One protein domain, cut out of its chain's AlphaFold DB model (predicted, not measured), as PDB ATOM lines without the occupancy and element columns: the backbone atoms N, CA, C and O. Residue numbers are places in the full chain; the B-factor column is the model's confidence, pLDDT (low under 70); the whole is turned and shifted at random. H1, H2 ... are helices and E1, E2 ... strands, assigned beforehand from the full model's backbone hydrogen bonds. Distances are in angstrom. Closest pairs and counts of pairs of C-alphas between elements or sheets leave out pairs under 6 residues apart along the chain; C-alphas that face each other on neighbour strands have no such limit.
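Overview. This is residues 168 to 242 of the 340 residues of an uncharacterized protein of Legionella birminghamensis (UniProt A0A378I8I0). A long helix, H1, runs from a small three-stranded sheet at one end to the other end, where residues 194 to 199, of which 194 belongs to H1, stick out; the short helix H3 packs on residues 177 to 181 of H1, and the short helix H2 is close to H1 and about perpendicular to it. The printed part has 75 residues, mixed in class, with E1, H1, E2, E3, H2, H3 in that order and an antiparallel sheet E1, E3, E2. It is a rod of 45 by 19 by 18 A, only just compact, close to loose, with a radius of gyration of the C-alphas of 13.2 A.

Arrangement. E1, residues 168 to 171, is the antiparallel neighbour of E3, residues 217 to 221; N 170 and O 218 are within hydrogen-bond range, 3.0 A. E2, residues 209 to 213, and E3 form a hairpin, with N 213 and O 217 at 2.8 A. E1, H1, residues 175 to 194, and E2 form a split strand-helix-strand unit, two strands running the same way with E3 between them, its crossover right-handed. H1 only grazes the sheet, with residues 175 to 178. H3, residues 236 to 240, touches H1 at residues 177 to 181 alone; the closest C-alphas, of Phe 178 and Thr 238, are 5.3 A apart. H2, residues 228 to 234, is close to H1 but not clearly touching, about perpendicular at 82 degrees; the closest C-alphas, of Tyr 185 and Tyr 234, are 6.3 A apart. In H1, H2 and H3 every O i to N i+4 pair is within hydrogen-bond range.

Along the chain. E1 begins at C-alpha 168 (12.694, 16.141, 39.393). H1 is 29.0 A long, E2 12.5 A and E3 13.1 A. H3 ends at C-alpha 240 (2.699, 16.478, 36.945).

Size, cuts and confidence. The printed part has no cut. The link H1 to E2 is long. Residues 189 to 207 and 223 to 227 have pLDDT under 70.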
ATOM      1  N   VAL A 168      13.812  15.244  39.722       84.56
ATOM      2  CA  VAL A 168      12.694  16.141  39.393       84.56
ATOM      3  C   VAL A 168      12.947  17.511  39.990       84.56
ATOM      4  O   VAL A 168      13.548  17.622  41.062       84.56
ATOM      5  N   ILE A 169      12.469  18.546  39.305       87.06
ATOM      6  CA  ILE A 169      12.531  19.928  39.773       87.06
ATOM      7  C   ILE A 169      11.097  20.427  39.930       87.06
ATOM      8  O   ILE A 169      10.370  20.553  38.947       87.06
ATOM      9  N   ILE A 170      10.687  20.698  41.169       87.25
ATOM     10  CA  ILE A 170       9.336  21.173  41.508       87.25
ATOM     11  C   ILE A 170       9.402  22.552  42.167       87.25
ATOM     12  O   ILE A 170      10.406  22.914  42.784       87.25
ATOM     13  N   ASN A 171       8.332  23.342  42.084       88.38
ATOM     14  CA  ASN A 171       8.290  24.631  42.781       88.38
ATOM     15  C   ASN A 171       8.203  24.424  44.301       88.38
ATOM     16  O   ASN A 171       7.566  23.485  44.780       88.38
ATOM     17  N   ARG A 172       8.707  25.384  45.083       86.00
ATOM     18  CA  ARG A 172       8.556  25.417  46.551       86.00
ATOM     19  C   ARG A 172       7.111  25.296  47.056       86.00
ATOM     20  O   ARG A 172       6.901  24.749  48.135       86.00
ATOM     21  N   LYS A 173       6.126  25.748  46.270       87.81
ATOM     22  CA  LYS A 173       4.687  25.584  46.557       87.81
ATOM     23  C   LYS A 173       4.184  24.133  46.456       87.81
ATOM     24  O   LYS A 173       3.232  23.790  47.143       87.81
ATOM     25  N   ASP A 174       4.831  23.295  45.644       85.62
ATOM     26  CA  ASP A 174       4.376  21.934  45.319       85.62
ATOM     27  C   ASP A 174       5.079  20.861  46.178       85.62
ATOM     28  O   ASP A 174       4.715  19.688  46.155       85.62
ATOM     29  N   LEU A 175       6.063  21.252  47.001       85.25
ATOM     30  CA  LEU A 175       6.833  20.351  47.874       85.25
ATOM     31  C   LEU A 175       5.962  19.561  48.876       85.25
ATOM     32  O   LEU A 175       6.348  18.475  49.312       85.25
ATOM     33  N   SER A 176       4.798  20.090  49.259       86.69
ATOM     34  CA  SER A 176       3.821  19.401  50.113       86.69
ATOM     35  C   SER A 176       3.259  18.137  49.455       86.69
ATOM     36  O   SER A 176       3.141  17.110  50.123       86.69
ATOM     37  N   VAL A 177       2.987  18.193  48.147       88.12
ATOM     38  CA  VAL A 177       2.465  17.081  47.338       88.12
ATOM     39  C   VAL A 177       3.445  15.913  47.351       88.12
ATOM     40  O   VAL A 177       3.089  14.802  47.738       88.12
ATOM     41  N   PHE A 178       4.715  16.187  47.047       88.44
ATOM     42  CA  PHE A 178       5.769  15.176  47.091       88.44
ATOM     43  C   PHE A 178       5.917  14.538  48.480       88.44
ATOM     44  O   PHE A 178       6.061  13.321  48.587       88.44
ATOM     45  N   LYS A 179       5.868  15.328  49.563       86.94
ATOM     46  CA  LYS A 179       5.986  14.796  50.935       86.94
ATOM     47  C   LYS A 179       4.836  13.847  51.291       86.94
ATOM     48  O   LYS A 179       5.063  12.856  51.984       86.94
ATOM     49  N   MET A 180       3.633  14.126  50.794       90.44
ATOM     50  CA  MET A 180       2.458  13.267  50.947       90.44
ATOM     51  C   MET A 180       2.603  11.959  50.149       90.44
ATOM     52  O   MET A 180       2.479  10.881  50.730       90.44
ATOM     53  N   GLU A 181       2.950  12.038  48.856       88.94
ATOM     54  CA  GLU A 181       3.206  10.855  48.013       88.94
ATOM     55  C   GLU A 181       4.356   9.992  48.573       88.94
ATOM     56  O   GLU A 181       4.265   8.763  48.587       88.94
ATOM     57  N   MET A 182       5.396  10.618  49.136       86.44
ATOM     58  CA  MET A 182       6.509   9.930  49.797       86.44
ATOM     59  C   MET A 182       6.069   9.134  51.027       86.44
ATOM     60  O   MET A 182       6.449   7.973  51.179       86.44
ATOM     61  N   SER A 183       5.260   9.741  51.899       84.44
ATOM     62  CA  SER A 183       4.749   9.078  53.104       84.44
ATOM     63  C   SER A 183       3.910   7.844  52.744       84.44
ATOM     64  O   SER A 183       4.139   6.750  53.264       84.44
ATOM     65  N   ALA A 184       3.014   7.986  51.760       83.19
ATOM     66  CA  ALA A 184       2.206   6.883  51.245       83.19
ATOM     67  C   ALA A 184       3.061   5.767  50.609       83.19
ATOM     68  O   ALA A 184       2.818   4.582  50.860       83.19
ATOM     69  N   TYR A 185       4.091   6.129  49.832       83.75
ATOM     70  CA  TYR A 185       5.026   5.177  49.229       83.75
ATOM     71  C   TYR A 185       5.769   4.343  50.281       83.75
ATOM     72  O   TYR A 185       5.809   3.114  50.174       83.75
ATOM     73  N   LEU A 186       6.330   4.993  51.308       78.94
ATOM     74  CA  LEU A 186       7.055   4.315  52.385       78.94
ATOM     75  C   LEU A 186       6.125   3.389  53.179       78.94
ATOM     76  O   LEU A 186       6.431   2.206  53.324       78.94
ATOM     77  N   HIS A 187       4.945   3.867  53.585       78.12
ATOM     78  CA  HIS A 187       3.984   3.062  54.342       78.12
ATOM     79  C   HIS A 187       3.498   1.823  53.563       78.12
ATOM     80  O   HIS A 187       3.459   0.709  54.097       78.12
ATOM     81  N   GLN A 188       3.185   1.966  52.268       74.56
ATOM     82  CA  GLN A 188       2.802   0.819  51.438       74.56
ATOM     83  C   GLN A 188       3.970  -0.164  51.237       74.56
ATOM     84  O   GLN A 188       3.754  -1.380  51.198       74.56
ATOM     85  N   ARG A 189       5.209   0.337  51.145       68.81
ATOM     86  CA  ARG A 189       6.423  -0.483  51.025       68.81
ATOM     87  C   ARG A 189       6.718  -1.266  52.308       68.81
ATOM     88  O   ARG A 189       6.994  -2.459  52.213       68.81
ATOM     89  N   GLU A 190       6.559  -0.669  53.487       65.25
ATOM     90  CA  GLU A 190       6.672  -1.371  54.775       65.25
ATOM     91  C   GLU A 190       5.648  -2.499  54.927       65.25
ATOM     92  O   GLU A 190       5.990  -3.608  55.343       65.25
ATOM     93  N   ASN A 191       4.390  -2.253  54.558       59.03
ATOM     94  CA  ASN A 191       3.347  -3.278  54.620       59.03
ATOM     95  C   ASN A 191       3.595  -4.401  53.593       59.03
ATOM     96  O   ASN A 191       3.336  -5.574  53.872       59.03
ATOM     97  N   SER A 192       4.202  -4.080  52.444       56.66
ATOM     98  CA  SER A 192       4.716  -5.087  51.509       56.66
ATOM     99  C   SER A 192       5.897  -5.881  52.088       56.66
ATOM    100  O   SER A 192       5.961  -7.089  51.877       56.66
ATOM    101  N   TRP A 193       6.819  -5.259  52.828       50.28
ATOM    102  CA  TRP A 193       7.933  -5.965  53.479       50.28
ATOM    103  C   TRP A 193       7.460  -6.920  54.579       50.28
ATOM    104  O   TRP A 193       7.908  -8.064  54.621       50.28
ATOM    105  N   LYS A 194       6.488  -6.513  55.408       50.91
ATOM    106  CA  LYS A 194       5.888  -7.363  56.460       50.91
ATOM    107  C   LYS A 194       5.253  -8.658  55.918       50.91
ATOM    108  O   LYS A 194       5.082  -9.607  56.676       50.91
ATOM    109  N   SER A 195       4.937  -8.724  54.619       42.53
ATOM    110  CA  SER A 195       4.398  -9.922  53.947       42.53
ATOM    111  C   SER A 195       5.425 -10.726  53.131       42.53
ATOM    112  O   SER A 195       5.084 -11.792  52.615       42.53
ATOM    113  N   ALA A 196       6.684 -10.280  53.027       40.53
ATOM    114  CA  ALA A 196       7.706 -10.928  52.207       40.53
ATOM    115  C   ALA A 196       9.068 -11.018  52.919       40.53
ATOM    116  O   ALA A 196       9.804 -10.039  53.002       40.53
ATOM    117  N   PHE A 197       9.456 -12.232  53.337       36.47
ATOM    118  CA  PHE A 197      10.759 -12.561  53.948       36.47
ATOM    119  C   PHE A 197      11.943 -12.474  52.956       36.47
ATOM    120  O   PHE A 197      12.657 -13.447  52.703       36.47
ATOM    121  N   LEU A 198      12.164 -11.301  52.366       41.44
ATOM    122  CA  LEU A 198      13.298 -10.995  51.504       41.44
ATOM    123  C   LEU A 198      13.986  -9.727  51.997       41.44
ATOM    124  O   LEU A 198      13.390  -8.656  51.994       41.44
ATOM    125  N   VAL A 199      15.271  -9.841  52.340       41.12
ATOM    126  CA  VAL A 199      16.115  -8.671  52.606       41.12
ATOM    127  C   VAL A 199      16.219  -7.837  51.325       41.12
ATOM    128  O   VAL A 199      16.775  -8.282  50.314       41.12
ATOM    129  N   VAL A 200      15.641  -6.642  51.395       46.41
ATOM    130  CA  VAL A 200      15.657  -5.558  50.409       46.41
ATOM    131  C   VAL A 200      16.241  -4.337  51.133       46.41
ATOM    132  O   VAL A 200      15.979  -4.204  52.328       46.41
ATOM    133  N   PRO A 201      17.014  -3.452  50.474       51.38
ATOM    134  CA  PRO A 201      17.496  -2.231  51.112       51.38
ATOM    135  C   PRO A 201      16.361  -1.403  51.733       51.38
ATOM    136  O   PRO A 201      15.322  -1.165  51.096       51.38
ATOM    137  N   GLU A 202      16.584  -0.964  52.974       53.69
ATOM    138  CA  GLU A 202      15.707  -0.044  53.695       53.69
ATOM    139  C   GLU A 202      15.792   1.345  53.060       53.69
ATOM    140  O   GLU A 202      16.704   2.125  53.335       53.69
ATOM    141  N   LEU A 203      14.835   1.658  52.186       58.94
ATOM    142  CA  LEU A 203      14.659   3.019  51.694       58.94
ATOM    143  C   LEU A 203      13.925   3.827  52.757       58.94
ATOM    144  O   LEU A 203      12.782   3.527  53.088       58.94
ATOM    145  N   ASN A 204      14.591   4.861  53.252       64.81
ATOM    146  CA  ASN A 204      14.057   5.828  54.203       64.81
ATOM    147  C   ASN A 204      13.997   7.226  53.562       64.81
ATOM    148  O   ASN A 204      14.570   7.463  52.498       64.81
ATOM    149  N   ALA A 205      13.344   8.187  54.221       63.16
ATOM    150  CA  ALA A 205      13.244   9.560  53.713       63.16
ATOM    151  C   ALA A 205      14.616  10.254  53.523       63.16
ATOM    152  O   ALA A 205      14.736  11.153  52.695       63.16
ATOM    153  N   HIS A 206      15.662   9.812  54.231       60.25
ATOM    154  CA  HIS A 206      17.038  10.312  54.088       60.25
ATOM    155  C   HIS A 206      17.788   9.738  52.871       60.25
ATOM    156  O   HIS A 206      18.878  10.204  52.551       60.25
ATOM    157  N   SER A 207      17.219   8.744  52.182       64.69
ATOM    158  CA  SER A 207      17.775   8.165  50.949       64.69
ATOM    159  C   SER A 207      17.549   9.056  49.717       64.69
ATOM    160  O   SER A 207      18.107   8.793  48.653       64.69
ATOM    161  N   PHE A 208      16.736  10.105  49.858       73.38
ATOM    162  CA  PHE A 208      16.430  11.102  48.836       73.38
ATOM    163  C   PHE A 208      17.256  12.357  49.100       73.38
ATOM    164  O   PHE A 208      17.343  12.813  50.244       73.38
ATOM    165  N   LYS A 209      17.854  12.938  48.055       75.56
ATOM    166  CA  LYS A 209      18.576  14.211  48.189       75.56
ATOM    167  C   LYS A 209      17.653  15.365  47.829       75.56
ATOM    168  O   LYS A 209      16.987  15.324  46.798       75.56
ATOM    169  N   PHE A 210      17.653  16.384  48.681       76.69
ATOM    170  CA  PHE A 210      16.886  17.611  48.513       76.69
ATOM    171  C   PHE A 210      17.847  18.787  48.400       76.69
ATOM    172  O   PHE A 210      18.593  19.058  49.343       76.69
ATOM    173  N   THR A 211      17.793  19.493  47.275       80.06
ATOM    174  CA  THR A 211      18.536  20.738  47.064       80.06
ATOM    175  C   THR A 211      17.526  21.867  46.875       80.06
ATOM    176  O   THR A 211      16.690  21.793  45.975       80.06
ATOM    177  N   ASP A 212      17.571  22.876  47.750       84.25
ATOM    178  CA  ASP A 212      16.853  24.150  47.584       84.25
ATOM    179  C   ASP A 212      17.671  24.985  46.586       84.25
ATOM    180  O   ASP A 212      18.842  25.274  46.845       84.25
ATOM    181  N   ASN A 213      17.097  25.304  45.429       81.06
ATOM    182  CA  ASN A 213      17.738  26.133  44.411       81.06
ATOM    183  C   ASN A 213      17.393  27.607  44.669       81.06
ATOM    184  O   ASN A 213      16.270  27.922  45.069       81.06
ATOM    185  N   GLU A 214      18.317  28.525  44.373       79.62
ATOM    186  CA  GLU A 214      18.134  29.967  44.627       79.62
ATOM    187  C   GLU A 214      16.900  30.558  43.907       79.62
ATOM    188  O   GLU A 214      16.271  31.485  44.418       79.62
ATOM    189  N   ASP A 215      16.473  29.945  42.796       81.06
ATOM    190  CA  ASP A 215      15.258  30.277  42.035       81.06
ATOM    191  C   ASP A 215      13.928  29.884  42.727       81.06
ATOM    192  O   ASP A 215      12.849  30.046  42.154       81.06
ATOM    193  N   GLY A 216      13.961  29.332  43.946       81.25
ATOM    194  CA  GLY A 216      12.760  28.916  44.687       81.25
ATOM    195  C   GLY A 216      12.160  27.580  44.223       81.25
ATOM    196  O   GLY A 216      10.960  27.330  44.401       81.25
ATOM    197  N   THR A 217      12.988  26.715  43.639       86.06
ATOM    198  CA  THR A 217      12.633  25.350  43.221       86.06
ATOM    199  C   THR A 217      13.392  24.317  44.050       86.06
ATOM    200  O   THR A 217      14.501  24.577  44.509       86.06
ATOM    201  N   TYR A 218      12.811  23.134  44.242       82.50
ATOM    202  CA  TYR A 218      13.501  21.998  44.850       82.50
ATOM    203  C   TYR A 218      13.866  20.981  43.786       82.50
ATOM    204  O   TYR A 218      12.982  20.458  43.103       82.50
ATOM    205  N   ARG A 219      15.154  20.645  43.713       84.25
ATOM    206  CA  ARG A 219      15.613  19.423  43.060       84.25
ATOM    207  C   ARG A 219      15.494  18.259  44.042       84.25
ATOM    208  O   ARG A 219      15.974  18.348  45.176       84.25
ATOM    209  N   ILE A 220      14.875  17.173  43.590       84.56
ATOM    210  CA  ILE A 220      14.715  15.923  44.336       84.56
ATOM    211  C   ILE A 220      15.384  14.804  43.540       84.56
ATOM    212  O   ILE A 220      14.879  14.421  42.483       84.56
ATOM    213  N   ASP A 221      16.495  14.267  44.047       79.62
ATOM    214  CA  ASP A 221      17.123  13.067  43.482       79.62
ATOM    215  C   ASP A 221      16.570  11.819  44.187       79.62
ATOM    216  O   ASP A 221      16.751  11.637  45.398       79.62
ATOM    217  N   PHE A 222      15.917  10.938  43.429       78.56
ATOM    218  CA  PHE A 222      15.417   9.657  43.922       78.56
ATOM    219  C   PHE A 222      16.555   8.616  44.020       78.56
ATOM    220  O   PHE A 222      17.402   8.535  43.122       78.56
ATOM    221  N   PRO A 223      16.568   7.763  45.063       67.94
ATOM    222  CA  PRO A 223      17.539   6.682  45.212       67.94
ATOM    223  C   PRO A 223      17.419   5.634  44.097       67.94
ATOM    224  O   PRO A 223      16.326   5.316  43.625       67.94
ATOM    225  N   LYS A 224      18.561   5.026  43.739       65.06
ATOM    226  CA  LYS A 224      18.716   4.073  42.618       65.06
ATOM    227  C   LYS A 224      17.800   2.832  42.676       65.06
ATOM    228  O   LYS A 224      17.628   2.150  41.663       65.06
ATOM    229  N   ASP A 225      17.248   2.524  43.850       61.12
ATOM    230  CA  ASP A 225      16.344   1.395  44.110       61.12
ATOM    231  C   ASP A 225      14.864   1.688  43.783       61.12
ATOM    232  O   ASP A 225      14.020   0.809  43.964       61.12
ATOM    233  N   ILE A 226      14.523   2.896  43.315       68.94
ATOM    234  CA  ILE A 226      13.184   3.225  42.797       68.94
ATOM    235  C   ILE A 226      13.227   3.198  41.274       68.94
ATOM    236  O   ILE A 226      13.839   4.051  40.633       68.94
ATOM    237  N   SER A 227      12.548   2.226  40.662       69.75
ATOM    238  CA  SER A 227      12.456   2.188  39.203       69.75
ATOM    239  C   SER A 227      11.547   3.304  38.676       69.75
ATOM    240  O   SER A 227      10.550   3.667  39.300       69.75
ATOM    241  N   ARG A 228      11.801   3.782  37.446       71.44
ATOM    242  CA  ARG A 228      10.905   4.733  36.748       71.44
ATOM    243  C   ARG A 228       9.442   4.253  36.698       71.44
ATOM    244  O   ARG A 228       8.541   5.082  36.661       71.44
ATOM    245  N   LYS A 229       9.194   2.936  36.711       71.94
ATOM    246  CA  LYS A 229       7.839   2.360  36.739       71.94
ATOM    247  C   LYS A 229       7.159   2.529  38.102       71.94
ATOM    248  O   LYS A 229       5.955   2.741  38.143       71.94
ATOM    249  N   GLU A 230       7.905   2.435  39.198       74.50
ATOM    250  CA  GLU A 230       7.390   2.697  40.547       74.50
ATOM    251  C   GLU A 230       7.215   4.194  40.785       74.50
ATOM    252  O   GLU A 230       6.173   4.601  41.287       74.50
ATOM    253  N   TYR A 231       8.167   5.014  40.335       82.38
ATOM    254  CA  TYR A 231       8.034   6.471  40.330       82.38
ATOM    255  C   TYR A 231       6.731   6.917  39.637       82.38
ATOM    256  O   TYR A 231       5.872   7.506  40.281       82.38
ATOM    257  N   LEU A 232       6.499   6.510  38.380       82.19
ATOM    258  CA  LEU A 232       5.259   6.828  37.647       82.19
ATOM    259  C   LEU A 232       3.987   6.175  38.231       82.19
ATOM    260  O   LEU A 232       2.877   6.532  37.838       82.19
ATOM    261  N   LYS A 233       4.116   5.207  39.150       83.00
ATOM    262  CA  LYS A 233       2.975   4.606  39.859       83.00
ATOM    263  C   LYS A 233       2.591   5.408  41.106       83.00
ATOM    264  O   LYS A 233       1.397   5.531  41.372       83.00
ATOM    265  N   TYR A 234       3.580   5.891  41.859       82.75
ATOM    266  CA  TYR A 234       3.410   6.402  43.226       82.75
ATOM    267  C   TYR A 234       3.645   7.911  43.392       82.75
ATOM    268  O   TYR A 234       3.199   8.465  44.386       82.75
ATOM    269  N   PHE A 235       4.319   8.558  42.439       87.88
ATOM    270  CA  PHE A 235       4.690   9.978  42.473       87.88
ATOM    271  C   PHE A 235       4.080  10.719  41.276       87.88
ATOM    272  O   PHE A 235       4.780  11.357  40.487       87.88
ATOM    273  N   LYS A 236       2.769  10.549  41.077       87.06
ATOM    274  CA  LYS A 236       2.050  11.056  39.901       87.06
ATOM    275  C   LYS A 236       1.904  12.569  39.956       87.06
ATOM    276  O   LYS A 236       2.263  13.251  39.002       87.06
ATOM    277  N   GLN A 237       1.447  13.087  41.092       83.94
ATOM    278  CA  GLN A 237       1.213  14.516  41.269       83.94
ATOM    279  C   GLN A 237       2.551  15.272  41.343       83.94
ATOM    280  O   GLN A 237       2.673  16.359  40.787       83.94
ATOM    281  N   THR A 238       3.596  14.660  41.917       86.00
ATOM    282  CA  THR A 238       4.984  15.144  41.808       86.00
ATOM    283  C   THR A 238       5.448  15.213  40.349       86.00
ATOM    284  O   THR A 238       6.055  16.203  39.950       86.00
ATOM    285  N   ASN A 239       5.164  14.185  39.540       84.81
ATOM    286  CA  ASN A 239       5.545  14.151  38.126       84.81
ATOM    287  C   ASN A 239       4.810  15.216  37.297       84.81
ATOM    288  O   ASN A 239       5.413  15.837  36.427       84.81
ATOM    289  N   GLU A 240       3.524  15.437  37.571       83.12
ATOM    290  CA  GLU A 240       2.699  16.478  36.945       83.12
ATOM    291  C   GLU A 240       3.116  17.897  37.381       83.12
ATOM    292  O   GLU A 240       3.026  18.833  36.590       83.12
ATOM    293  N   ALA A 241       3.639  18.051  38.602       81.06
ATOM    294  CA  ALA A 241       4.217  19.296  39.116       81.06
ATOM    295  C   ALA A 241       5.694  19.526  38.719       81.06
ATOM    296  O   ALA A 241       6.269  20.553  39.097       81.06
ATOM    297  N   SER A 242       6.318  18.601  37.976       81.94
ATOM    298  CA  SER A 242       7.697  18.748  37.493       81.94
ATOM    299  C   SER A 242       7.787  19.855  36.445       81.94
ATOM    300  O   SER A 242       7.124  19.804  35.408       81.94
TER     301      SER A 242